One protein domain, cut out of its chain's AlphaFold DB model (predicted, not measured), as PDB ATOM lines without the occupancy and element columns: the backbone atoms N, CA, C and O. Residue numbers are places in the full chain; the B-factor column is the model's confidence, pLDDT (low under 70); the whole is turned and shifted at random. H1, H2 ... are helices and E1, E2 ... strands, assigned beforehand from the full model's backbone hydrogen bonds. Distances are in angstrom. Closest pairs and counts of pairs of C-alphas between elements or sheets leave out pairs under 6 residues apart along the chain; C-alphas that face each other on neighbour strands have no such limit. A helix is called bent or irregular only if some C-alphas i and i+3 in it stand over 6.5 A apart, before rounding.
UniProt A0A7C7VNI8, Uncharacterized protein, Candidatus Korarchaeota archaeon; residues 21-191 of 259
ATOM      1  N   SER A  21      35.523  19.721 -13.010       85.25
ATOM      2  CA  SER A  21      35.456  20.702 -14.108       85.25
ATOM      3  C   SER A  21      36.768  20.807 -14.903       85.25
ATOM      4  O   SER A  21      36.777  21.090 -16.103       85.25
ATOM      5  N   VAL A  22      37.902  20.554 -14.238       80.62
ATOM      6  CA  VAL A  22      39.231  20.577 -14.856       80.62
ATOM      7  C   VAL A  22      39.496  19.265 -15.597       80.62
ATOM      8  O   VAL A  22      39.975  19.312 -16.727       80.62
ATOM      9  N   GLN A  23      39.120  18.116 -15.027       79.31
ATOM     10  CA  GLN A  23      39.190  16.809 -15.699       79.31
ATOM     11  C   GLN A  23      38.333  16.759 -16.967       79.31
ATOM     12  O   GLN A  23      38.848  16.445 -18.037       79.31
ATOM     13  N   ALA A  24      37.075  17.194 -16.877       81.38
ATOM     14  CA  ALA A  24      36.139  17.307 -17.997       81.38
ATOM     15  C   ALA A  24      36.649  18.205 -19.141       81.38
ATOM     16  O   ALA A  24      36.161  18.110 -20.263       81.38
ATOM     17  N   ARG A  25      37.637  19.075 -18.885       77.50
ATOM     18  CA  ARG A  25      38.306  19.892 -19.909       77.50
ATOM     19  C   ARG A  25      39.638  19.310 -20.396       77.50
ATOM     20  O   ARG A  25      40.011  19.564 -21.537       77.50
ATOM     21  N   LEU A  26      40.372  18.591 -19.547       71.81
ATOM     22  CA  LEU A  26      41.666  17.976 -19.880       71.81
ATOM     23  C   LEU A  26      41.520  16.665 -20.656       71.81
ATOM     24  O   LEU A  26      42.350  16.373 -21.517       71.81
ATOM     25  N   ASN A  27      40.488  15.887 -20.333       72.56
ATOM     26  CA  ASN A  27      40.118  14.663 -21.026       72.56
ATOM     27  C   ASN A  27      38.576  14.559 -21.100       72.56
ATOM     28  O   ASN A  27      37.964  13.789 -20.357       72.56
ATOM     29  N   PRO A  28      37.919  15.357 -21.971       75.88
ATOM     30  CA  PRO A  28      36.457  15.390 -22.093       75.88
ATOM     31  C   PRO A  28      35.846  14.061 -22.551       75.88
ATOM     32  O   PRO A  28      34.651  13.867 -22.372       75.88
ATOM     33  N   LYS A  29      36.651  13.174 -23.152       80.31
ATOM     34  CA  LYS A  29      36.238  11.855 -23.643       80.31
ATOM     35  C   LYS A  29      36.571  10.716 -22.675       80.31
ATOM     36  O   LYS A  29      36.359   9.567 -23.031       80.31
ATOM     37  N   GLN A  30      37.105  11.003 -21.482       83.12
ATOM     38  CA  GLN A  30      37.409   9.949 -20.515       83.12
ATOM     39  C   GLN A  30      36.119   9.278 -20.054       83.12
ATOM     40  O   GLN A  30      35.394   9.849 -19.235       83.12
ATOM     41  N   GLU A  31      35.863   8.071 -20.551       86.69
ATOM     42  CA  GLU A  31      34.781   7.230 -20.062       86.69
ATOM     43  C   GLU A  31      35.090   6.726 -18.654       86.69
ATOM     44  O   GLU A  31      36.225   6.350 -18.327       86.69
ATOM     45  N   VAL A  32      34.053   6.715 -17.825       87.88
ATOM     46  CA  VAL A  32      34.027   6.059 -16.527       87.88
ATOM     47  C   VAL A  32      32.793   5.167 -16.420       87.88
ATOM     48  O   VAL A  32      31.725   5.501 -16.932       87.88
ATOM     49  N   PHE A  33      32.950   4.050 -15.715       87.94
ATOM     50  CA  PHE A  33      31.863   3.146 -15.318       87.94
ATOM     51  C   PHE A  33      31.496   3.295 -13.831       87.94
ATOM     52  O   PHE A  33      30.521   2.708 -13.365       87.94
ATOM     53  N   TYR A  34      32.287   4.072 -13.081       89.88
ATOM     54  CA  TYR A  34      31.992   4.498 -11.717       89.88
ATOM     55  C   TYR A  34      32.569   5.886 -11.432       89.88
ATOM     56  O   TYR A  34      33.683   6.219 -11.851       89.88
ATOM     57  N   PHE A  35      31.847   6.673 -10.643       92.38
ATOM     58  CA  PHE A  35      32.295   7.950 -10.106       92.38
ATOM     59  C   PHE A  35      31.832   8.099  -8.655       92.38
ATOM     60  O   PHE A  35      30.672   7.852  -8.347       92.38
ATOM     61  N   GLY A  36      32.725   8.572  -7.787       91.44
ATOM     62  CA  GLY A  36      32.426   9.001  -6.424       91.44
ATOM     63  C   GLY A  36      33.090  10.349  -6.147       91.44
ATOM     64  O   GLY A  36      34.315  10.488  -6.185       91.44
ATOM     65  N   GLY A  37      32.304  11.380  -5.865       91.31
ATOM     66  CA  GLY A  37      32.783  12.751  -5.716       91.31
ATOM     67  C   GLY A  37      31.996  13.560  -4.694       91.31
ATOM     68  O   GLY A  37      31.015  13.099  -4.116       91.31
ATOM     69  N   ARG A  38      32.457  14.787  -4.434       88.88
ATOM     70  CA  ARG A  38      31.781  15.735  -3.534       88.88
ATOM     71  C   ARG A  38      31.810  17.157  -4.075       88.88
ATOM     72  O   ARG A  38      32.890  17.717  -4.283       88.88
ATOM     73  N   ALA A  39      30.642  17.768  -4.236       85.31
ATOM     74  CA  ALA A  39      30.507  19.188  -4.530       85.31
ATOM     75  C   ALA A  39      30.577  19.988  -3.220       85.31
ATOM     76  O   ALA A  39      29.649  19.985  -2.411       85.31
ATOM     77  N   SER A  40      31.704  20.664  -2.977       73.25
ATOM     78  CA  SER A  40      31.836  21.574  -1.831       73.25
ATOM     79  C   SER A  40      31.148  22.903  -2.127       73.25
ATOM     80  O   SER A  40      31.605  23.639  -3.014       73.25
ATOM     81  N   GLU A  41      30.124  23.222  -1.333       69.62
ATOM     82  CA  GLU A  41      29.334  24.449  -1.436       69.62
ATOM     83  C   GLU A  41      29.012  25.059  -0.058       69.62
ATOM     84  O   GLU A  41      29.207  24.432   0.989       69.62
ATOM     85  N   GLN A  42      28.593  26.327  -0.041       60.59
ATOM     86  CA  GLN A  42      28.219  27.043   1.181       60.59
ATOM     87  C   GLN A  42      26.858  26.585   1.729       60.59
ATOM     88  O   GLN A  42      25.909  26.403   0.972       60.59
ATOM     89  N   ILE A  43      26.746  26.509   3.062       57.59
ATOM     90  CA  ILE A  43      25.522  26.126   3.800       57.59
ATOM     91  C   ILE A  43      24.289  26.961   3.392       57.59
ATOM     92  O   ILE A  43      23.167  26.469   3.391       57.59
ATOM     93  N   SER A  44      24.478  28.210   2.963       58.72
ATOM     94  CA  SER A  44      23.407  29.080   2.449       58.72
ATOM     95  C   SER A  44      22.704  28.562   1.182       58.72
ATOM     96  O   SER A  44      21.692  29.133   0.783       58.72
ATOM     97  N   ARG A  45      23.222  27.502   0.549       60.59
ATOM     98  CA  ARG A  45      22.647  26.819  -0.619       60.59
ATOM     99  C   ARG A  45      22.204  25.377  -0.331       60.59
ATOM    100  O   ARG A  45      21.923  24.648  -1.273       60.59
ATOM    101  N   VAL A  46      22.095  24.966   0.938       60.91
ATOM    102  CA  VAL A  46      21.569  23.634   1.317       60.91
ATOM    103  C   VAL A  46      20.214  23.360   0.660       60.91
ATOM    104  O   VAL A  46      20.037  22.304   0.072       60.91
ATOM    105  N   ASN A  47      19.328  24.360   0.624       63.66
ATOM    106  CA  ASN A  47      17.982  24.268   0.042       63.66
ATOM    107  C   ASN A  47      17.935  24.046  -1.490       63.66
ATOM    108  O   ASN A  47      16.845  24.049  -2.055       63.66
ATOM    109  N   VAL A  48      19.077  23.914  -2.182       65.94
ATOM    110  CA  VAL A  48      19.124  23.568  -3.616       65.94
ATOM    111  C   VAL A  48      18.786  22.090  -3.836       65.94
ATOM    112  O   VAL A  48      18.108  21.764  -4.804       65.94
ATOM    113  N   ILE A  49      19.202  21.208  -2.920       65.31
ATOM    114  CA  ILE A  49      18.810  19.794  -2.910       65.31
ATOM    115  C   ILE A  49      17.993  19.561  -1.646       65.31
ATOM    116  O   ILE A  49      18.477  19.816  -0.546       65.31
ATOM    117  N   GLY A  50      16.756  19.091  -1.799       72.62
ATOM    118  CA  GLY A  50      15.922  18.713  -0.657       72.62
ATOM    119  C   GLY A  50      16.428  17.456   0.059       72.62
ATOM    120  O   GLY A  50      17.482  16.909  -0.254       72.62
ATOM    121  N   ASP A  51      15.623  16.927   0.979       81.00
ATOM    122  CA  ASP A  51      15.991  15.787   1.840       81.00
ATOM    123  C   ASP A  51      16.132  14.433   1.107       81.00
ATOM    124  O   ASP A  51      16.297  13.387   1.738       81.00
ATOM    125  N   LYS A  52      16.031  14.415  -0.227       86.00
ATOM    126  CA  LYS A  52      16.096  13.213  -1.069       86.00
ATOM    127  C   LYS A  52      17.155  13.376  -2.162       86.00
ATOM    128  O   LYS A  52      17.282  14.477  -2.695       86.00
ATOM    129  N   PRO A  53      17.877  12.301  -2.532       88.94
ATOM    130  CA  PRO A  53      18.779  12.340  -3.673       88.94
ATOM    131  C   PRO A  53      18.045  12.714  -4.964       88.94
ATOM    132  O   PRO A  53      16.927  12.253  -5.202       88.94
ATOM    133  N   ILE A  54      18.704  13.515  -5.794       89.94
ATOM    134  CA  ILE A  54      18.331  13.749  -7.189       89.94
ATOM    135  C   ILE A  54      19.042  12.684  -8.027       89.94
ATOM    136  O   ILE A  54      20.238  12.460  -7.844       89.94
ATOM    137  N   GLU A  55      18.322  12.024  -8.931       92.88
ATOM    138  CA  GLU A  55      18.880  11.044  -9.865       92.88
ATOM    139  C   GLU A  55      18.551  11.475 -11.296       92.88
ATOM    140  O   GLU A  55      17.383  11.540 -11.679       92.88
ATOM    141  N   VAL A  56      19.587  11.800 -12.069       92.56
ATOM    142  CA  VAL A  56      19.488  12.240 -13.467       92.56
ATOM    143  C   VAL A  56      20.457  11.399 -14.284       92.56
ATOM    144  O   VAL A  56      21.663  11.432 -14.050       92.56
ATOM    145  N   GLU A  57      19.921  10.610 -15.218       92.00
ATOM    146  CA  GLU A  57      20.696   9.698 -16.075       92.00
ATOM    147  C   GLU A  57      21.676   8.797 -15.286       92.00
ATOM    148  O   GLU A  57      22.853   8.696 -15.626       92.00
ATOM    149  N   GLY A  58      21.228   8.211 -14.169       91.19
ATOM    150  CA  GLY A  58      22.061   7.357 -13.308       91.19
ATOM    151  C   GLY A  58      23.086   8.104 -12.437       91.19
ATOM    152  O   GLY A  58      23.683   7.502 -11.541       91.19
ATOM    153  N   VAL A  59      23.282   9.415 -12.633       93.69
ATOM    154  CA  VAL A  59      24.068  10.265 -11.725       93.69
ATOM    155  C   VAL A  59      23.201  10.635 -10.524       93.69
ATOM    156  O   VAL A  59      22.171  11.296 -10.658       93.69
ATOM    157  N   LYS A  60      23.641  10.223  -9.335       93.69
ATOM    158  CA  LYS A  60      22.986  10.457  -8.047       93.69
ATOM    159  C   LYS A  60      23.673  11.591  -7.310       93.69
ATOM    160  O   LYS A  60      24.853  11.500  -6.978       93.69
ATOM    161  N   ILE A  61      22.925  12.645  -7.011       91.06
ATOM    162  CA  ILE A  61      23.379  13.761  -6.186       91.06
ATOM    163  C   ILE A  61      22.616  13.706  -4.867       91.06
ATOM    164  O   ILE A  61      21.397  13.863  -4.826       91.06
ATOM    165  N   TYR A  62      23.337  13.447  -3.784       91.06
ATOM    166  CA  TYR A  62      22.760  13.242  -2.462       91.06
ATOM    167  C   TYR A  62      22.530  14.579  -1.740       91.06
ATOM    168  O   TYR A  62      23.227  15.558  -2.034       91.06
ATOM    169  N   PRO A  63      21.598  14.627  -0.765       87.81
ATOM    170  CA  PRO A  63      21.383  15.797   0.084       87.81
ATOM    171  C   PRO A  63      22.671  16.276   0.764       87.81
ATOM    172  O   PRO A  63      23.647  15.530   0.897       87.81
ATOM    173  N   TYR A  64      22.675  17.533   1.207       85.19
ATOM    174  CA  TYR A  64      23.845  18.125   1.849       85.19
ATOM    175  C   TYR A  64      24.236  17.365   3.120       85.19
ATOM    176  O   TYR A  64      23.450  17.257   4.059       85.19
ATOM    177  N   ASP A  65      25.479  16.896   3.181       83.69
ATOM    178  CA  ASP A  65      26.041  16.322   4.396       83.69
ATOM    179  C   ASP A  65      26.727  17.415   5.227       83.69
ATOM    180  O   ASP A  65      27.817  17.884   4.885       83.69
ATOM    181  N   ASP A  66      26.118  17.782   6.357       79.88
ATOM    182  CA  ASP A  66      26.662  18.743   7.327       79.88
ATOM    183  C   ASP A  66      28.024  18.336   7.917       79.88
ATOM    184  O   ASP A  66      28.822  19.207   8.291       79.88
ATOM    185  N   HIS A  67      28.327  17.033   7.989       79.50
ATOM    186  CA  HIS A  67      29.573  16.530   8.572       79.50
ATOM    187  C   HIS A  67      30.754  16.797   7.635       79.50
ATOM    188  O   HIS A  67      31.828  17.214   8.082       79.50
ATOM    189  N   THR A  68      30.569  16.588   6.327       76.75
ATOM    190  CA  THR A  68      31.602  16.856   5.310       76.75
ATOM    191  C   THR A  68      31.471  18.226   4.640       76.75
ATOM    192  O   THR A  68      32.419  18.668   3.983       76.75
ATOM    193  N   ARG A  69      30.352  18.924   4.865       81.12
ATOM    194  CA  ARG A  69      29.972  20.221   4.278       81.12
ATOM    195  C   ARG A  69      29.980  20.201   2.751       81.12
ATOM    196  O   ARG A  69      30.622  21.033   2.099       81.12
ATOM    197  N   SER A  70      29.312  19.205   2.181       85.69
ATOM    198  CA  SER A  70      29.261  18.988   0.735       85.69
ATOM    199  C   SER A  70      28.069  18.138   0.312       85.69
ATOM    200  O   SER A  70      27.528  17.395   1.122       85.69
ATOM    201  N   PHE A  71      27.725  18.205  -0.972       87.38
ATOM    202  CA  PHE A  71      26.815  17.258  -1.613       87.38
ATOM    203  C   PHE A  71      27.627  16.075  -2.170       87.38
ATOM    204  O   PHE A  71      28.514  16.305  -3.005       87.38
ATOM    205  N   PRO A  72      27.399  14.829  -1.717       91.06
ATOM    206  CA  PRO A  72      27.948  13.642  -2.365       91.06
ATOM    207  C   PRO A  72      27.375  13.473  -3.778       91.06
ATOM    208  O   PRO A  72      26.198  13.739  -4.013       91.06
ATOM    209  N   VAL A  73      28.209  13.025  -4.712       92.25
ATOM    210  CA  VAL A  73      27.838  12.730  -6.103       92.25
ATOM    211  C   VAL A  73      28.358  11.340  -6.440       92.25
ATOM    212  O   VAL A  73      29.559  11.101  -6.301       92.25
ATOM    213  N   GLU A  74      27.494  10.452  -6.917       94.62
ATOM    214  CA  GLU A  74      27.855   9.097  -7.333       94.62
ATOM    215  C   GLU A  74      27.272   8.764  -8.714       94.62
ATOM    216  O   GLU A  74      26.259   9.324  -9.125       94.62
ATOM    217  N   PHE A  75      27.917   7.859  -9.445       94.31
ATOM    218  CA  PHE A  75      27.406   7.266 -10.685       94.31
ATOM    219  C   PHE A  75      27.978   5.853 -10.825       94.31
ATOM    220  O   PHE A  75      29.152   5.643 -10.515       94.31
ATOM    221  N   GLY A  76      27.170   4.909 -11.315       90.44
ATOM    222  CA  GLY A  76      27.577   3.525 -11.568       90.44
ATOM    223  C   GLY A  76      27.957   2.726 -10.313       90.44
ATOM    224  O   GLY A  76      27.632   3.092  -9.181       90.44
ATOM    225  N   ILE A  77      28.668   1.614 -10.516       81.12
ATOM    226  CA  ILE A  77      29.131   0.690  -9.466       81.12
ATOM    227  C   ILE A  77      30.629   0.416  -9.689       81.12
ATOM    228  O   ILE A  77      31.026   0.191 -10.832       81.12
ATOM    229  N   PRO A  78      31.485   0.381  -8.646       72.62
ATOM    230  CA  PRO A  78      32.927   0.125  -8.777       72.62
ATOM    231  C   PRO A  78      33.274  -1.356  -9.061       72.62
ATOM    232  O   PRO A  78      34.254  -1.886  -8.538       72.62
ATOM    233  N   ASP A  79      32.480  -2.026  -9.898       71.44
ATOM    234  CA  ASP A  79      32.707  -3.376 -10.409       71.44
ATOM    235  C   ASP A  79      32.513  -3.377 -11.939       71.44
ATOM    236  O   ASP A  79      31.382  -3.213 -12.402       71.44
ATOM    237  N   PRO A  80      33.579  -3.559 -12.744       66.69
ATOM    238  CA  PRO A  80      33.470  -3.536 -14.201       66.69
ATOM    239  C   PRO A  80      32.678  -4.723 -14.772       66.69
ATOM    240  O   PRO A  80      32.267  -4.660 -15.923       66.69
ATOM    241  N   GLN A  81      32.448  -5.798 -14.005       67.81
ATOM    242  CA  GLN A  81      31.625  -6.930 -14.456       67.81
ATOM    243  C   GLN A  81      30.124  -6.712 -14.223       67.81
ATOM    244  O   GLN A  81      29.317  -7.435 -14.799       67.81
ATOM    245  N   ALA A  82      29.758  -5.747 -13.374       67.50
ATOM    246  CA  ALA A  82      28.376  -5.425 -13.021       67.50
ATOM    247  C   ALA A  82      27.952  -4.012 -13.461       67.50
ATOM    248  O   ALA A  82      26.835  -3.594 -13.160       67.50
ATOM    249  N   SER A  83      28.834  -3.260 -14.129       72.56
ATOM    250  CA  SER A  83      28.512  -1.927 -14.632       72.56
ATOM    251  C   SER A  83      28.048  -1.988 -16.084       72.56
ATOM    252  O   SER A  83      28.830  -2.258 -16.995       72.56
ATOM    253  N   GLU A  84      26.756  -1.740 -16.281       75.19
ATOM    254  CA  GLU A  84      26.103  -1.708 -17.595       75.19
ATOM    255  C   GLU A  84      26.156  -0.308 -18.236       75.19
ATOM    256  O   GLU A  84      26.007  -0.171 -19.449       75.19
ATOM    257  N   GLU A  85      26.407   0.735 -17.436       85.94
ATOM    258  CA  GLU A  85      26.397   2.134 -17.870       85.94
ATOM    259  C   GLU A  85      27.797   2.756 -17.908       85.94
ATOM    260  O   GLU A  85      28.658   2.520 -17.057       85.94
ATOM    261  N   ARG A  86      27.997   3.632 -18.896       90.69
ATOM    262  CA  ARG A  86      29.215   4.420 -19.088       90.69
ATOM    263  C   ARG A  86      28.837   5.872 -19.316       90.69
ATOM    264  O   ARG A  86      27.880   6.154 -20.034       90.69
ATOM    265  N   LYS A  87      29.612   6.788 -18.744       93.25
ATOM    266  CA  LYS A  87      29.530   8.223 -19.040       93.25
ATOM    267  C   LYS A  87      30.921   8.816 -19.128       93.25
ATOM    268  O   LYS A  87      31.835   8.392 -18.420       93.25
ATOM    269  N   SER A  88      31.087   9.839 -19.952       92.12
ATOM    270  CA  SER A  88      32.280  10.668 -19.899       92.12
ATOM    271  C   SER A  88      32.298  11.523 -18.627       92.12
ATOM    272  O   SER A  88      31.261  11.953 -18.110       92.12
ATOM    273  N   LEU A  89      33.495  11.873 -18.152       87.06
ATOM    274  CA  LEU A  89      33.652  12.867 -17.081       87.06
ATOM    275  C   LEU A  89      33.025  14.227 -17.432       87.06
ATOM    276  O   LEU A  89      32.703  14.999 -16.528       87.06
ATOM    277  N   LYS A  90      32.850  14.525 -18.726       89.75
ATOM    278  CA  LYS A  90      32.167  15.733 -19.183       89.75
ATOM    279  C   LYS A  90      30.651  15.656 -18.994       89.75
ATOM    280  O   LYS A  90      30.089  16.626 -18.500       89.75
ATOM    281  N   GLU A  91      30.004  14.540 -19.314       94.00
ATOM    282  CA  GLU A  91      28.560  14.374 -19.075       94.00
ATOM    283  C   GLU A  91      28.231  14.450 -17.582       94.00
ATOM    284  O   GLU A  91      27.343  15.201 -17.186       94.00
ATOM    285  N   ILE A  92      29.012  13.769 -16.732       92.25
ATOM    286  CA  ILE A  92      28.847  13.841 -15.271       92.25
ATOM    287  C   ILE A  92      29.026  15.285 -14.774       92.25
ATOM    288  O   ILE A  92      28.285  15.740 -13.903       92.25
ATOM    289  N   TRP A  93      29.990  16.030 -15.330       91.38
ATOM    290  CA  TRP A  93      30.166  17.447 -15.007       91.38
ATOM    291  C   TRP A  93      28.963  18.298 -15.427       91.38
ATOM    292  O   TRP A  93      28.479  19.089 -14.621       91.38
ATOM    293  N   ASP A  94      28.490  18.141 -16.662       92.25
ATOM    294  CA  ASP A  94      27.401  18.948 -17.211       92.25
ATOM    295  C   ASP A  94      26.077  18.688 -16.456       92.25
ATOM    296  O   ASP A  94      25.380  19.651 -16.131       92.25
ATOM    297  N   ILE A  95      25.785  17.435 -16.070       91.19
ATOM    298  CA  ILE A  95      24.632  17.067 -15.220       91.19
ATOM    299  C   ILE A  95      24.728  17.746 -13.845       91.19
ATOM    300  O   ILE A  95      23.823  18.474 -13.439       91.19
ATOM    301  N   VAL A  96      25.849  17.575 -13.133       87.81
ATOM    302  CA  VAL A  96      26.035  18.174 -11.796       87.81
ATOM    303  C   VAL A  96      25.980  19.705 -11.857       87.81
ATOM    304  O   VAL A  96      25.420  20.353 -10.971       87.81
ATOM    305  N   GLN A  97      26.543  20.310 -12.901       87.19
ATOM    306  CA  GLN A  97      26.510  21.756 -13.092       87.19
ATOM    307  C   GLN A  97      25.094  22.273 -13.400       87.19
ATOM    308  O   GLN A  97      24.782  23.398 -12.994       87.19
ATOM    309  N   GLY A  98      24.264  21.480 -14.083       85.00
ATOM    310  CA  GLY A  98      22.858  21.777 -14.362       85.00
ATOM    311  C   GLY A  98      21.986  21.744 -13.106       85.00
ATOM    312  O   GLY A  98      21.336  22.741 -12.799       85.00
ATOM    313  N   GLU A  99      22.036  20.646 -12.349       85.06
ATOM    314  CA  GLU A  99      21.135  20.418 -11.210       85.06
ATOM    315  C   GLU A  99      21.435  21.313 -10.002       85.06
ATOM    316  O   GLU A  99      20.529  21.895  -9.409       85.06
ATOM    317  N   ILE A 100      22.712  21.444  -9.614       75.94
ATOM    318  CA  ILE A 100      23.069  22.071  -8.326       75.94
ATOM    319  C   ILE A 100      23.794  23.411  -8.458       75.94
ATOM    320  O   ILE A 100      24.151  24.023  -7.449       75.94
ATOM    321  N   ALA A 101      24.034  23.872  -9.692       74.44
ATOM    322  CA  ALA A 101      24.745  25.114 -10.011       74.44
ATOM    323  C   ALA A 101      26.058  25.305  -9.212       74.44
ATOM    324  O   ALA A 101      26.448  26.432  -8.874       74.44
ATOM    325  N   ALA A 102      26.722  24.194  -8.871       68.94
ATOM    326  CA  ALA A 102      27.814  24.175  -7.911       68.94
ATOM    327  C   ALA A 102      29.155  24.559  -8.559       68.94
ATOM    328  O   ALA A 102      29.466  24.117  -9.660       68.94
ATOM    329  N   PRO A 103      30.013  25.324  -7.866       66.12
ATOM    330  CA  PRO A 103      31.253  25.861  -8.433       66.12
ATOM    331  C   PRO A 103      32.328  24.830  -8.826       66.12
ATOM    332  O   PRO A 103      33.262  25.215  -9.525       66.12
ATOM    333  N   ASP A 104      32.275  23.591  -8.315       78.56
ATOM    334  CA  ASP A 104      33.012  22.410  -8.816       78.56
ATOM    335  C   ASP A 104      32.667  21.157  -7.987       78.56
ATOM    336  O   ASP A 104      32.402  21.278  -6.785       78.56
ATOM    337  N   SER A 105      32.870  19.966  -8.551       84.31
ATOM    338  CA  SER A 105      32.945  18.706  -7.795       84.31
ATOM    339  C   SER A 105      34.391  18.265  -7.598       84.31
ATOM    340  O   SER A 105      35.246  18.475  -8.454       84.31
ATOM    341  N   VAL A 106      34.698  17.638  -6.464       86.75
ATOM    342  CA  VAL A 106      36.002  17.013  -6.211       86.75
ATOM    343  C   VAL A 106      35.852  15.502  -6.298       86.75
ATOM    344  O   VAL A 106      35.156  14.905  -5.478       86.75
ATOM    345  N   ILE A 107      36.535  14.895  -7.266       87.12
ATOM    346  CA  ILE A 107      36.651  13.448  -7.434       87.12
ATOM    347  C   ILE A 107      37.335  12.866  -6.190       87.12
ATOM    348  O   ILE A 107      38.447  13.270  -5.820       87.12
ATOM    349  N   GLN A 108      36.648  11.937  -5.529       83.88
ATOM    350  CA  GLN A 108      37.186  11.118  -4.446       83.88
ATOM    351  C   GLN A 108      37.600   9.743  -4.961       83.88
ATOM    352  O   GLN A 108      38.640   9.233  -4.550       83.88
ATOM    353  N   GLU A 109      36.832   9.194  -5.894       83.00
ATOM    354  CA  GLU A 109      37.103   7.954  -6.601       83.00
ATOM    355  C   GLU A 109      36.505   8.027  -8.011       83.00
ATOM    356  O   GLU A 109      35.502   8.701  -8.240       83.00
ATOM    357  N   ARG A 110      37.129   7.362  -8.978       83.75
ATOM    358  CA  ARG A 110      36.536   7.094 -10.294       83.75
ATOM    359  C   ARG A 110      37.049   5.760 -10.809       83.75
ATOM    360  O   ARG A 110      38.149   5.357 -10.438       83.75
ATOM    361  N   ALA A 111      36.291   5.105 -11.674       79.69
ATOM    362  CA  ALA A 111      36.759   3.934 -12.392       79.69
ATOM    363  C   ALA A 111      36.657   4.182 -13.897       79.69
ATOM    364  O   ALA A 111      35.565   4.321 -14.443       79.69
ATOM    365  N   CYS A 112      37.820   4.318 -14.525       77.31
ATOM    366  CA  CYS A 112      38.009   4.706 -15.913       77.31
ATOM    367  C   CYS A 112      38.117   3.484 -16.824       77.31
ATOM    368  O   CYS A 112      38.578   2.420 -16.396       77.31
ATOM    369  N   ILE A 113      37.737   3.686 -18.082       73.00
ATOM    370  CA  ILE A 113      37.948   2.753 -19.190       73.00
ATOM    371  C   ILE A 113      39.051   3.334 -20.085       73.00
ATOM    372  O   ILE A 113      39.073   4.541 -20.341       73.00
ATOM    373  N   TYR A 114      39.979   2.491 -20.529       70.00
ATOM    374  CA  TYR A 114      41.094   2.862 -21.397       70.00
ATOM    375  C   TYR A 114      41.241   1.870 -22.552       70.00
ATOM    376  O   TYR A 114      41.082   0.664 -22.358       70.00
ATOM    377  N   GLU A 115      41.597   2.375 -23.734       63.22
ATOM    378  CA  GLU A 115      42.033   1.534 -24.853       63.22
ATOM    379  C   GLU A 115      43.382   0.851 -24.530       63.22
ATOM    380  O   GLU A 115      44.187   1.383 -23.755       63.22
ATOM    381  N   PRO A 116      43.672  -0.315 -25.134       59.69
ATOM    382  CA  PRO A 116      44.982  -0.940 -25.067       59.69
ATOM    383  C   PRO A 116      46.101  -0.031 -25.592       59.69
ATOM    384  O   PRO A 116      45.965   0.574 -26.661       59.69
ATOM    385  N   PRO A 117      47.264   0.024 -24.917       56.34
ATOM    386  CA  PRO A 117      48.430   0.708 -25.457       56.34
ATOM    387  C   PRO A 117      48.857   0.077 -26.791       56.34
ATOM    388  O   PRO A 117      49.165  -1.110 -26.871       56.34
ATOM    389  N   LYS A 118      48.952   0.905 -27.838       56.47
ATOM    390  CA  LYS A 118      49.251   0.496 -29.232       56.47
ATOM    391  C   LYS A 118      50.630  -0.145 -29.440       56.47
ATOM    392  O   LYS A 118      50.936  -0.588 -30.544       56.47
ATOM    393  N   LYS A 119      51.485  -0.121 -28.415       51.03
ATOM    394  CA  LYS A 119      52.792  -0.779 -28.364       51.03
ATOM    395  C   LYS A 119      53.047  -1.254 -26.941       51.03
ATOM    396  O   LYS A 119      52.987  -0.451 -26.010       51.03
ATOM    397  N   VAL A 120      53.395  -2.525 -26.801       51.78
ATOM    398  CA  VAL A 120      53.842  -3.159 -25.555       51.78
ATOM    399  C   VAL A 120      55.020  -4.083 -25.869       51.78
ATOM    400  O   VAL A 120      55.192  -4.427 -27.037       51.78
ATOM    401  N   PRO A 121      55.849  -4.473 -24.887       47.31
ATOM    402  CA  PRO A 121      56.886  -5.469 -25.129       47.31
ATOM    403  C   PRO A 121      56.305  -6.832 -25.521       47.31
ATOM    404  O   PRO A 121      55.279  -7.256 -24.985       47.31
ATOM    405  N   ASP A 122      57.021  -7.546 -26.382       55.03
ATOM    406  CA  ASP A 122      56.676  -8.868 -26.919       55.03
ATOM    407  C   ASP A 122      56.300  -9.877 -25.806       55.03
ATOM    408  O   ASP A 122      55.397 -10.700 -25.944       55.03
ATOM    409  N   GLU A 123      56.956  -9.758 -24.645       48.12
ATOM    410  CA  GLU A 123      56.785 -10.577 -23.432       48.12
ATOM    411  C   GLU A 123      55.367 -10.531 -22.830       48.12
ATOM    412  O   GLU A 123      54.975 -11.423 -22.070       48.12
ATOM    413  N   VAL A 124      54.608  -9.479 -23.141       47.66
ATOM    414  CA  VAL A 124      53.251  -9.212 -22.639       47.66
ATOM    415  C   VAL A 124      52.229  -9.007 -23.764       47.66
ATOM    416  O   VAL A 124      51.029  -8.992 -23.492       47.66
ATOM    417  N   GLU A 125      52.669  -8.933 -25.023       58.25
ATOM    418  CA  GLU A 125      51.798  -8.827 -26.200       58.25
ATOM    419  C   GLU A 125      50.780  -9.976 -26.251       58.25
ATOM    420  O   GLU A 125      49.583  -9.731 -26.376       58.25
ATOM    421  N   GLY A 126      51.210 -11.221 -26.019       61.53
ATOM    422  CA  GLY A 126      50.318 -12.390 -25.965       61.53
ATOM    423  C   GLY A 126      49.313 -12.407 -24.799       61.53
ATOM    424  O   GLY A 126      48.455 -13.285 -24.758       61.53
ATOM    425  N   VAL A 127      49.413 -11.471 -23.847       55.91
ATOM    426  CA  VAL A 127      48.447 -11.280 -22.745       55.91
ATOM    427  C   VAL A 127      47.448 -10.163 -23.065       55.91
ATOM    428  O   VAL A 127      46.327 -10.197 -22.569       55.91
ATOM    429  N   ILE A 128      47.852  -9.177 -23.873       54.50
ATOM    430  CA  ILE A 128      47.037  -8.010 -24.251       54.50
ATOM    431  C   ILE A 128      46.318  -8.222 -25.588       54.50
ATOM    432  O   ILE A 128      45.246  -7.665 -25.801       54.50
ATOM    433  N   SER A 129      46.872  -9.040 -26.481       57.50
ATOM    434  CA  SER A 129      46.266  -9.384 -27.765       57.50
ATOM    435  C   SER A 129      44.883 -10.015 -27.563       57.50
ATOM    436  O   SER A 129      44.762 -11.095 -26.984       57.50
ATOM    437  N   GLY A 130      43.838  -9.317 -28.018       64.12
ATOM    438  CA  GLY A 130      42.435  -9.701 -27.811       64.12
ATOM    439  C   GLY A 130      41.777  -9.142 -26.540       64.12
ATOM    440  O   GLY A 130      40.661  -9.547 -26.225       64.12
ATOM    441  N   ILE A 131      42.430  -8.232 -25.809       63.88
ATOM    442  CA  ILE A 131      41.775  -7.365 -24.820       63.88
ATOM    443  C   ILE A 131      41.337  -6.084 -25.533       63.88
ATOM    444  O   ILE A 131      42.189  -5.348 -26.023       63.88
ATOM    445  N   ASP A 132      40.036  -5.798 -25.545       66.88
ATOM    446  CA  ASP A 132      39.494  -4.571 -26.147       66.88
ATOM    447  C   ASP A 132      39.578  -3.354 -25.207       66.88
ATOM    448  O   ASP A 132      39.661  -2.219 -25.670       66.88
ATOM    449  N   GLU A 133      39.561  -3.570 -23.884       64.19
ATOM    450  CA  GLU A 133      39.443  -2.508 -22.873       64.19
ATOM    451  C   GLU A 133      40.196  -2.822 -21.570       64.19
ATOM    452  O   GLU A 133      40.201  -3.954 -21.079       64.19
ATOM    453  N   PHE A 134      40.760  -1.784 -20.949       63.69
ATOM    454  CA  PHE A 134      41.335  -1.829 -19.604       63.69
ATOM    455  C   PHE A 134      40.516  -1.010 -18.608       63.69
ATOM    456  O   PHE A 134      40.221   0.163 -18.834       63.69
ATOM    457  N   TYR A 135      40.229  -1.611 -17.451       63.97
ATOM    458  CA  TYR A 135      39.500  -0.975 -16.354       63.97
ATOM    459  C   TYR A 135      40.454  -0.547 -15.232       63.97
ATOM    460  O   TYR A 135      41.217  -1.351 -14.687       63.97
ATOM    461  N   GLN A 136      40.399   0.730 -14.853       66.94
ATOM    462  CA  GLN A 136      41.309   1.339 -13.883       66.94
ATOM    463  C   GLN A 136      40.538   2.121 -12.821       66.94
ATOM    464  O   GLN A 136      39.914   3.137 -13.116       66.94
ATOM    465  N   ILE A 137      40.634   1.690 -11.563       64.06
ATOM    466  CA  ILE A 137      40.075   2.421 -10.418       64.06
ATOM    467  C   ILE A 137      41.120   3.423  -9.914       64.06
ATOM    468  O   ILE A 137      42.302   3.102  -9.813       64.06
ATOM    469  N   GLU A 138      40.705   4.636  -9.569       69.88
ATOM    470  CA  GLU A 138      41.580   5.705  -9.092       69.88
ATOM    471  C   GLU A 138      40.994   6.375  -7.854       69.88
ATOM    472  O   GLU A 138      39.852   6.826  -7.873       69.88
ATOM    473  N   GLN A 139      41.786   6.499  -6.787       67.56
ATOM    474  CA  GLN A 139      41.326   7.035  -5.504       67.56
ATOM    475  C   GLN A 139      42.115   8.261  -5.053       67.56
ATOM    476  O   GLN A 139      43.337   8.230  -4.917       67.56
ATOM    477  N   SER A 140      41.400   9.323  -4.701       68.75
ATOM    478  CA  SER A 140      41.945  10.545  -4.117       68.75
ATOM    479  C   SER A 140      42.577  10.267  -2.753       68.75
ATOM    480  O   SER A 140      41.895   9.888  -1.796       68.75
ATOM    481  N   LYS A 141      43.894  10.479  -2.629       61.78
ATOM    482  CA  LYS A 141      44.605  10.425  -1.341       61.78
ATOM    483  C   LYS A 141      45.222  11.782  -1.002       61.78
ATOM    484  O   LYS A 141      45.893  12.426  -1.812       61.78
ATOM    485  N   GLY A 142      44.995  12.221   0.236       50.06
ATOM    486  CA  GLY A 142      45.567  13.453   0.777       50.06
ATOM    487  C   GLY A 142      47.058  13.305   1.087       50.06
ATOM    488  O   GLY A 142      47.476  12.351   1.742       50.06
ATOM    489  N   TRP A 143      47.864  14.279   0.667       48.69
ATOM    490  CA  TRP A 143      49.304  14.297   0.936       48.69
ATOM    491  C   TRP A 143      49.614  14.808   2.348       48.69
ATOM    492  O   TRP A 143      49.330  15.961   2.680       48.69
ATOM    493  N   ARG A 144      50.268  13.984   3.180       43.12
ATOM    494  CA  ARG A 144      50.820  14.430   4.471       43.12
ATOM    495  C   ARG A 144      52.212  15.031   4.270       43.12
ATOM    496  O   ARG A 144      53.102  14.404   3.709       43.12
ATOM    497  N   ARG A 145      52.414  16.247   4.786       38.56
ATOM    498  CA  ARG A 145      53.591  17.117   4.556       38.56
ATOM    499  C   ARG A 145      54.914  16.636   5.189       38.56
ATOM    500  O   ARG A 145      55.872  17.398   5.233       38.56
ATOM    501  N   ARG A 146      54.960  15.416   5.733       33.41
ATOM    502  CA  ARG A 146      56.149  14.808   6.344       33.41
ATOM    503  C   ARG A 146      56.213  13.325   5.991       33.41
ATOM    504  O   ARG A 146      55.555  12.511   6.631       33.41
ATOM    505  N   VAL A 147      57.068  12.991   5.031       37.06
ATOM    506  CA  VAL A 147      57.681  11.664   4.935       37.06
ATOM    507  C   VAL A 147      59.194  11.881   4.953       37.06
ATOM    508  O   VAL A 147      59.741  12.504   4.053       37.06
ATOM    509  N   ALA A 148      59.848  11.416   6.021       35.22
ATOM    510  CA  ALA A 148      61.303  11.255   6.125       35.22
ATOM    511  C   ALA A 148      62.218  12.473   5.818       35.22
ATOM    512  O   ALA A 148      63.352  12.283   5.401       35.22
ATOM    513  N   GLY A 149      61.783  13.714   6.064       33.00
ATOM    514  CA  GLY A 149      62.690  14.876   6.163       33.00
ATOM    515  C   GLY A 149      63.235  15.467   4.853       33.00
ATOM    516  O   GLY A 149      63.860  16.524   4.902       33.00
ATOM    517  N   PHE A 150      62.958  14.868   3.694       30.88
ATOM    518  CA  PHE A 150      63.352  15.423   2.396       30.88
ATOM    519  C   PHE A 150      62.311  16.424   1.854       30.88
ATOM    520  O   PHE A 150      61.104  16.180   1.966       30.88
ATOM    521  N   PRO A 151      62.735  17.544   1.236       35.69
ATOM    522  CA  PRO A 151      61.830  18.518   0.638       35.69
ATOM    523  C   PRO A 151      61.322  18.031  -0.728       35.69
ATOM    524  O   PRO A 151      61.769  18.495  -1.775       35.69
ATOM    525  N   CYS A 152      60.353  17.112  -0.734       42.50
ATOM    526  CA  CYS A 152      59.653  16.744  -1.965       42.50
ATOM    527  C   CYS A 152      59.014  17.989  -2.599       42.50
ATOM    528  O   CYS A 152      58.251  18.710  -1.941       42.50
ATOM    529  N   VAL A 153      59.274  18.223  -3.890       50.56
ATOM    530  CA  VAL A 153      58.566  19.255  -4.656       50.56
ATOM    531  C   VAL A 153      57.077  18.926  -4.602       50.56
ATOM    532  O   VAL A 153      56.652  17.833  -4.966       50.56
ATOM    533  N   SER A 154      56.271  19.860  -4.094       60.34
ATOM    534  CA  SER A 154      54.835  19.630  -3.937       60.34
ATOM    535  C   SER A 154      54.201  19.331  -5.296       60.34
ATOM    536  O   SER A 154      54.192  20.194  -6.174       60.34
ATOM    537  N   VAL A 155      53.613  18.143  -5.449       57.09
ATOM    538  CA  VAL A 155      52.878  17.732  -6.660       57.09
ATOM    539  C   VAL A 155      51.804  18.758  -7.013       57.09
ATOM    540  O   VAL A 155      51.670  19.170  -8.157       57.09
ATOM    541  N   GLN A 156      51.116  19.286  -5.996       64.81
ATOM    542  CA  GLN A 156      50.141  20.367  -6.146       64.81
ATOM    543  C   GLN A 156      50.758  21.660  -6.698       64.81
ATOM    544  O   GLN A 156      50.075  22.390  -7.408       64.81
ATOM    545  N   LYS A 157      52.029  21.966  -6.398       68.44
ATOM    546  CA  LYS A 157      52.752  23.093  -7.008       68.44
ATOM    547  C   LYS A 157      53.074  22.800  -8.476       68.44
ATOM    548  O   LYS A 157      52.858  23.683  -9.293       68.44
ATOM    549  N   MET A 158      53.514  21.584  -8.811       65.50
ATOM    550  CA  MET A 158      53.786  21.182 -10.201       65.50
ATOM    551  C   MET A 158      52.509  21.231 -11.054       65.50
ATOM    552  O   MET A 158      52.469  21.975 -12.028       65.50
ATOM    553  N   MET A 159      51.424  20.580 -10.614       67.56
ATOM    554  CA  MET A 159      50.109  20.634 -11.273       67.56
ATOM    555  C   MET A 159      49.611  22.076 -11.472       67.56
ATOM    556  O   MET A 159      49.135  22.424 -12.548       67.56
ATOM    557  N   LYS A 160      49.748  22.952 -10.463       73.62
ATOM    558  CA  LYS A 160      49.371  24.374 -10.587       73.62
ATOM    559  C   LYS A 160      50.201  25.116 -11.632       73.62
ATOM    560  O   LYS A 160      49.633  25.916 -12.371       73.62
ATOM    561  N   THR A 161      51.508  24.865 -11.692       69.69
ATOM    562  CA  THR A 161      52.388  25.459 -12.706       69.69
ATOM    563  C   THR A 161      51.970  25.010 -14.102       69.69
ATOM    564  O   THR A 161      51.688  25.866 -14.935       69.69
ATOM    565  N   GLU A 162      51.821  23.701 -14.333       65.06
ATOM    566  CA  GLU A 162      51.397  23.148 -15.627       65.06
ATOM    567  C   GLU A 162      50.046  23.714 -16.088       65.06
ATOM    568  O   GLU A 162      49.912  24.177 -17.222       65.06
ATOM    569  N   LEU A 163      49.050  23.762 -15.197       70.38
ATOM    570  CA  LEU A 163      47.719  24.287 -15.520       70.38
ATOM    571  C   LEU A 163      47.725  25.787 -15.867       70.38
ATOM    572  O   LEU A 163      46.879  26.216 -16.652       70.38
ATOM    573  N   MET A 164      48.648  26.584 -15.312       75.00
ATOM    574  CA  MET A 164      48.795  28.002 -15.677       75.00
ATOM    575  C   MET A 164      49.615  28.199 -16.955       75.00
ATOM    576  O   MET A 164      49.183  28.946 -17.830       75.00
ATOM    577  N   VAL A 165      50.763  27.524 -17.085       67.75
ATOM    578  CA  VAL A 165      51.661  27.633 -18.251       67.75
ATOM    579  C   VAL A 165      50.938  27.232 -19.540       67.75
ATOM    580  O   VAL A 165      51.063  27.916 -20.552       67.75
ATOM    581  N   ASN A 166      50.102  26.191 -19.484       65.75
ATOM    582  CA  ASN A 166      49.308  25.725 -20.622       65.75
ATOM    583  C   ASN A 166      47.961  26.466 -20.791       65.75
ATOM    584  O   ASN A 166      47.125  26.060 -21.596       65.75
ATOM    585  N   GLY A 167      47.700  27.539 -20.031       66.31
ATOM    586  CA  GLY A 167      46.494  28.367 -20.179       66.31
ATOM    587  C   GLY A 167      45.167  27.675 -19.823       66.31
ATOM    588  O   GLY A 167      44.090  28.208 -20.118       66.31
ATOM    589  N   ILE A 168      45.214  26.506 -19.173       73.56
ATOM    590  CA  ILE A 168      44.022  25.804 -18.682       73.56
ATOM    591  C   ILE A 168      43.364  26.646 -17.584       73.56
ATOM    592  O   ILE A 168      42.176  26.957 -17.668       73.56
ATOM    593  N   ILE A 169      44.144  27.122 -16.616       75.19
ATOM    594  CA  ILE A 169      43.694  28.045 -15.574       75.19
ATOM    595  C   ILE A 169      44.426  29.381 -15.727       75.19
ATOM    596  O   ILE A 169      45.627  29.486 -15.510       75.19
ATOM    597  N   LYS A 170      43.674  30.434 -16.073       82.19
ATOM    598  CA  LYS A 170      44.220  31.765 -16.402       82.19
ATOM    599  C   LYS A 170      44.661  32.610 -15.194       82.19
ATOM    600  O   LYS A 170      45.216  33.684 -15.392       82.19
ATOM    601  N   LYS A 171      44.350  32.202 -13.954       87.12
ATOM    602  CA  LYS A 171      44.586  33.010 -12.739       87.12
ATOM    603  C   LYS A 171      45.089  32.158 -11.574       87.12
ATOM    604  O   LYS A 171      44.509  31.122 -11.261       87.12
ATOM    605  N   SER A 172      46.096  32.652 -10.856       81.50
ATOM    606  CA  SER A 172      46.706  31.986  -9.691       81.50
ATOM    607  C   SER A 172      45.779  31.834  -8.475       81.50
ATOM    608  O   SER A 172      46.058  31.035  -7.583       81.50
ATOM    609  N   ASN A 173      44.660  32.565  -8.434       83.94
ATOM    610  CA  ASN A 173      43.657  32.514  -7.367       83.94
ATOM    611  C   ASN A 173      42.420  31.650  -7.700       83.94
ATOM    612  O   ASN A 173      41.448  31.676  -6.943       83.94
ATOM    613  N   HIS A 174      42.442  30.888  -8.801       83.00
ATOM    614  CA  HIS A 174      41.301  30.095  -9.270       83.00
ATOM    615  C   HIS A 174      40.780  29.098  -8.209       83.00
ATOM    616  O   HIS A 174      41.593  28.409  -7.584       83.00
ATOM    617  N   PRO A 175      39.452  28.938  -8.017       79.88
ATOM    618  CA  PRO A 175      38.891  28.055  -6.988       79.88
ATOM    619  C   PRO A 175      39.403  26.609  -7.041       79.88
ATOM    620  O   PRO A 175      39.716  26.038  -5.993       79.88
ATOM    621  N   ALA A 176      39.592  26.045  -8.241       76.75
ATOM    622  CA  ALA A 176      40.152  24.700  -8.429       76.75
ATOM    623  C   ALA A 176      41.511  24.502  -7.717       76.75
ATOM    624  O   ALA A 176      41.788  23.430  -7.182       76.75
ATOM    625  N   PHE A 177      42.337  25.549  -7.595       79.75
ATOM    626  CA  PHE A 177      43.629  25.485  -6.897       79.75
ATOM    627  C   PHE A 177      43.508  25.354  -5.369       79.75
ATOM    628  O   PHE A 177      44.482  24.952  -4.724       79.75
ATOM    629  N   LYS A 178      42.344  25.671  -4.787       76.50
ATOM    630  CA  LYS A 178      42.002  25.397  -3.376       76.50
ATOM    631  C   LYS A 178      41.308  24.034  -3.195       76.50
ATOM    632  O   LYS A 178      41.316  23.493  -2.087       76.50
ATOM    633  N   ARG A 179      40.708  23.502  -4.270       74.25
ATOM    634  CA  ARG A 179      39.998  22.208  -4.327       74.25
ATOM    635  C   ARG A 179      40.930  21.024  -4.619       74.25
ATOM    636  O   ARG A 179      40.677  19.933  -4.122       74.25
ATOM    637  N   MET A 180      42.056  21.246  -5.308       72.44
ATOM    638  CA  MET A 180      43.182  20.300  -5.373       72.44
ATOM    639  C   MET A 180      43.797  20.078  -3.978       72.44
ATOM    640  O   MET A 180      44.724  20.782  -3.576       72.44
ATOM    641  N   ARG A 181      43.258  19.105  -3.233       63.09
ATOM    642  CA  ARG A 181      43.714  18.725  -1.879       63.09
ATOM    643  C   ARG A 181      44.431  17.374  -1.815       63.09
ATOM    644  O   ARG A 181      45.097  17.093  -0.821       63.09
ATOM    645  N   GLY A 182      44.347  16.581  -2.875       62.88
ATOM    646  CA  GLY A 182      45.022  15.295  -3.018       62.88
ATOM    647  C   GLY A 182      45.554  15.103  -4.433       62.88
ATOM    648  O   GLY A 182      45.608  16.054  -5.215       62.88
ATOM    649  N   VAL A 183      45.936  13.868  -4.720       61.91
ATOM    650  CA  VAL A 183      46.127  13.328  -6.070       61.91
ATOM    651  C   VAL A 183      45.229  12.104  -6.194       61.91
ATOM    652  O   VAL A 183      45.034  11.399  -5.197       61.91
ATOM    653  N   LEU A 184      44.694  11.847  -7.383       60.59
ATOM    654  CA  LEU A 184      44.152  10.526  -7.692       60.59
ATOM    655  C   LEU A 184      45.332   9.542  -7.733       60.59
ATOM    656  O   LEU A 184      46.328   9.801  -8.401       60.59
ATOM    657  N   LEU A 185      45.274   8.469  -6.946       55.06
ATOM    658  CA  LEU A 185      46.226   7.364  -7.014       55.06
ATOM    659  C   LEU A 185      45.566   6.198  -7.734       55.06
ATOM    660  O   LEU A 185      44.536   5.685  -7.291       55.06
ATOM    661  N   THR A 186      46.193   5.783  -8.824       49.09
ATOM    662  CA  THR A 186      45.779   4.653  -9.644       49.09
ATOM    663  C   THR A 186      45.920   3.323  -8.902       49.09
ATOM    664  O   THR A 186      46.975   2.992  -8.363       49.09
ATOM    665  N   ALA A 187      44.853   2.533  -8.944       38.41
ATOM    666  CA  ALA A 187      44.809   1.113  -8.647       38.41
ATOM    667  C   ALA A 187      44.571   0.346  -9.959       38.41
ATOM    668  O   ALA A 187      43.457  -0.100 -10.236       38.41
ATOM    669  N   THR A 188      45.617   0.192 -10.779       34.84
ATOM    670  CA  THR A 188      45.534  -0.597 -12.018       34.84
ATOM    671  C   THR A 188      45.179  -2.045 -11.682       34.84
ATOM    672  O   THR A 188      45.864  -2.677 -10.871       34.84
ATOM    673  N   ILE A 189      44.137  -2.583 -12.317       33.25
ATOM    674  CA  ILE A 189      43.845  -4.017 -12.315       33.25
ATOM    675  C   ILE A 189      44.283  -4.563 -13.667       33.25
ATOM    676  O   ILE A 189      43.547  -4.508 -14.644       33.25
ATOM    677  N   LEU A 190      45.503  -5.093 -13.711       34.38
ATOM    678  CA  LEU A 190      45.910  -5.996 -14.780       34.38
ATOM    679  C   LEU A 190      45.712  -7.442 -14.313       34.38
ATOM    680  O   LEU A 190      45.886  -7.722 -13.121       34.38
ATOM    681  N   PRO A 191      45.380  -8.375 -15.216       34.25
ATOM    682  CA  PRO A 191      45.451  -9.796 -14.908       34.25
ATOM    683  C   PRO A 191      46.889 -10.193 -14.535       34.25
ATOM    684  O   PRO A 191      47.826  -9.963 -15.298       34.25
TER     685      PRO A 191
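Overview. This is residues 21 to 191 of the 259 residues of an uncharacterized protein of Candidatus Korarchaeota archaeon (UniProt A0A7C7VNI8). The main part is one long, twisted wall of seven antiparallel strands, with H3 packed over one face, chiefly at E2, E3 and E1, and H1 beside residues 89 to 93 of H3. H2 and H4 lie at opposite ends of the longest axis; residues 121 to 126 stick out beyond E5 and E6, and H5 and H6 lie near where E6 ends and E7 begins, with residues 146 to 153 sticking out there. The printed part has 171 residues, with six named helices and seven named strands in the order H1 E1 H2 E2 E3 E4 H3 E5 H4 E6 H5 H6 E7; the sheet runs E2 E3 E4 E1 E5 E6 E7. The class is mixed, helices and strands. The whole is compact, with a radius of gyration of the C-alphas of 18.1 A and spans of 58 by 45 by 32 A.

Along the chain. H1, residues 21 to 26, begins at C-alpha 21 at (35.456, 20.702, -14.108). E1, residues 31 to 40, is 23.4 A long and bends by 84 degrees at residue 34. H2, residues 43 to 48, is irregular, with C-alphas 44 and 47 7.6 A apart. E2, residues 54 to 56, and E3, residues 59 to 61, are each 6.6 A long. E4, residues 70 to 76, measures 19.8 A. H3, residues 89 to 100, is 16.5 A long and begins at C-alpha 89 at (33.652, 12.867, -17.081). E5, residues 105 to 114, is 22.4 A long and bends by 81 degrees at residue 108. H4, residues 122 to 128, is irregular, with C-alphas 123 and 126 7.2 A apart. E6, residues 134 to 142, measures 25.8 A. H5, residues 155 to 165, measures 15.3 A. After H6, residues 176 to 179, E7, residues 182 to 188, is 18.3 A long and ends at C-alpha 188 at (45.534, -0.597, -12.018).

Arrangement. E2 and E7 are the sheet's edge strands. E2, E3 and E4 form a meander, each strand the antiparallel neighbour of the one before, in two hairpins: N 54 and O 61 are 2.9 A apart, and N 60 and O 74 2.8 A, within hydrogen-bond range. Likewise within range are N 37 and O 73 of E1 and E4, 2.8 A; N 36 and O 109 of E1 and E5, 2.8 A; N 112 and O 136 of E5 and E6, 2.8 A; and N 185 and O 139 of E6 and E7, 2.8 A. E4, H3 and E5 are a split strand-helix-strand unit, two strands running the same way with E1 between them, and its crossover is right-handed. H3 is on one face of the sheet, giving two layers, helix and sheet; its closest C-alphas to E3 are those of Ile 92 and Val 59, 6.9 A. H1 touches H3 at residues 89 to 93 alone, at a shallow tilt of 21 degrees, opposite ways; the closest C-alphas are those of Ala 24 and Lys 90, 4.4 A. H1 only grazes the sheet with residues 21 to 23, and H6 with residues 176 to 179. H5 is only just on the sheet, with 5 pairs of C-alphas within 10 A, and only grazes it with residues 155 to 159. H5 and H6 are close but not clearly touching, at the C-alphas of Lys 160 and Phe 177, 6.9 A. H2 and H4 are not on the sheet. Every O i to N i+4 pair is within range in H3 and H5; H1 has 1 of 2, H2 0 of 2 with 2 of 3 O i to N i+3 pairs, H4 1 of 3 with 3 of 4, and H6 is too short for such a pair.

Size, cuts and confidence. The C-alphas of Ser 44 and Asp 122, the two farthest apart, are 58.4 A apart. The printed part has no cut. The links from E4 to H3 and from E6 to H5 are long, 12 residues each. The mean pLDDT of the printed part is 71.7, and 75 residues are under 70, among them residues 115 to 159 and 181 to 191.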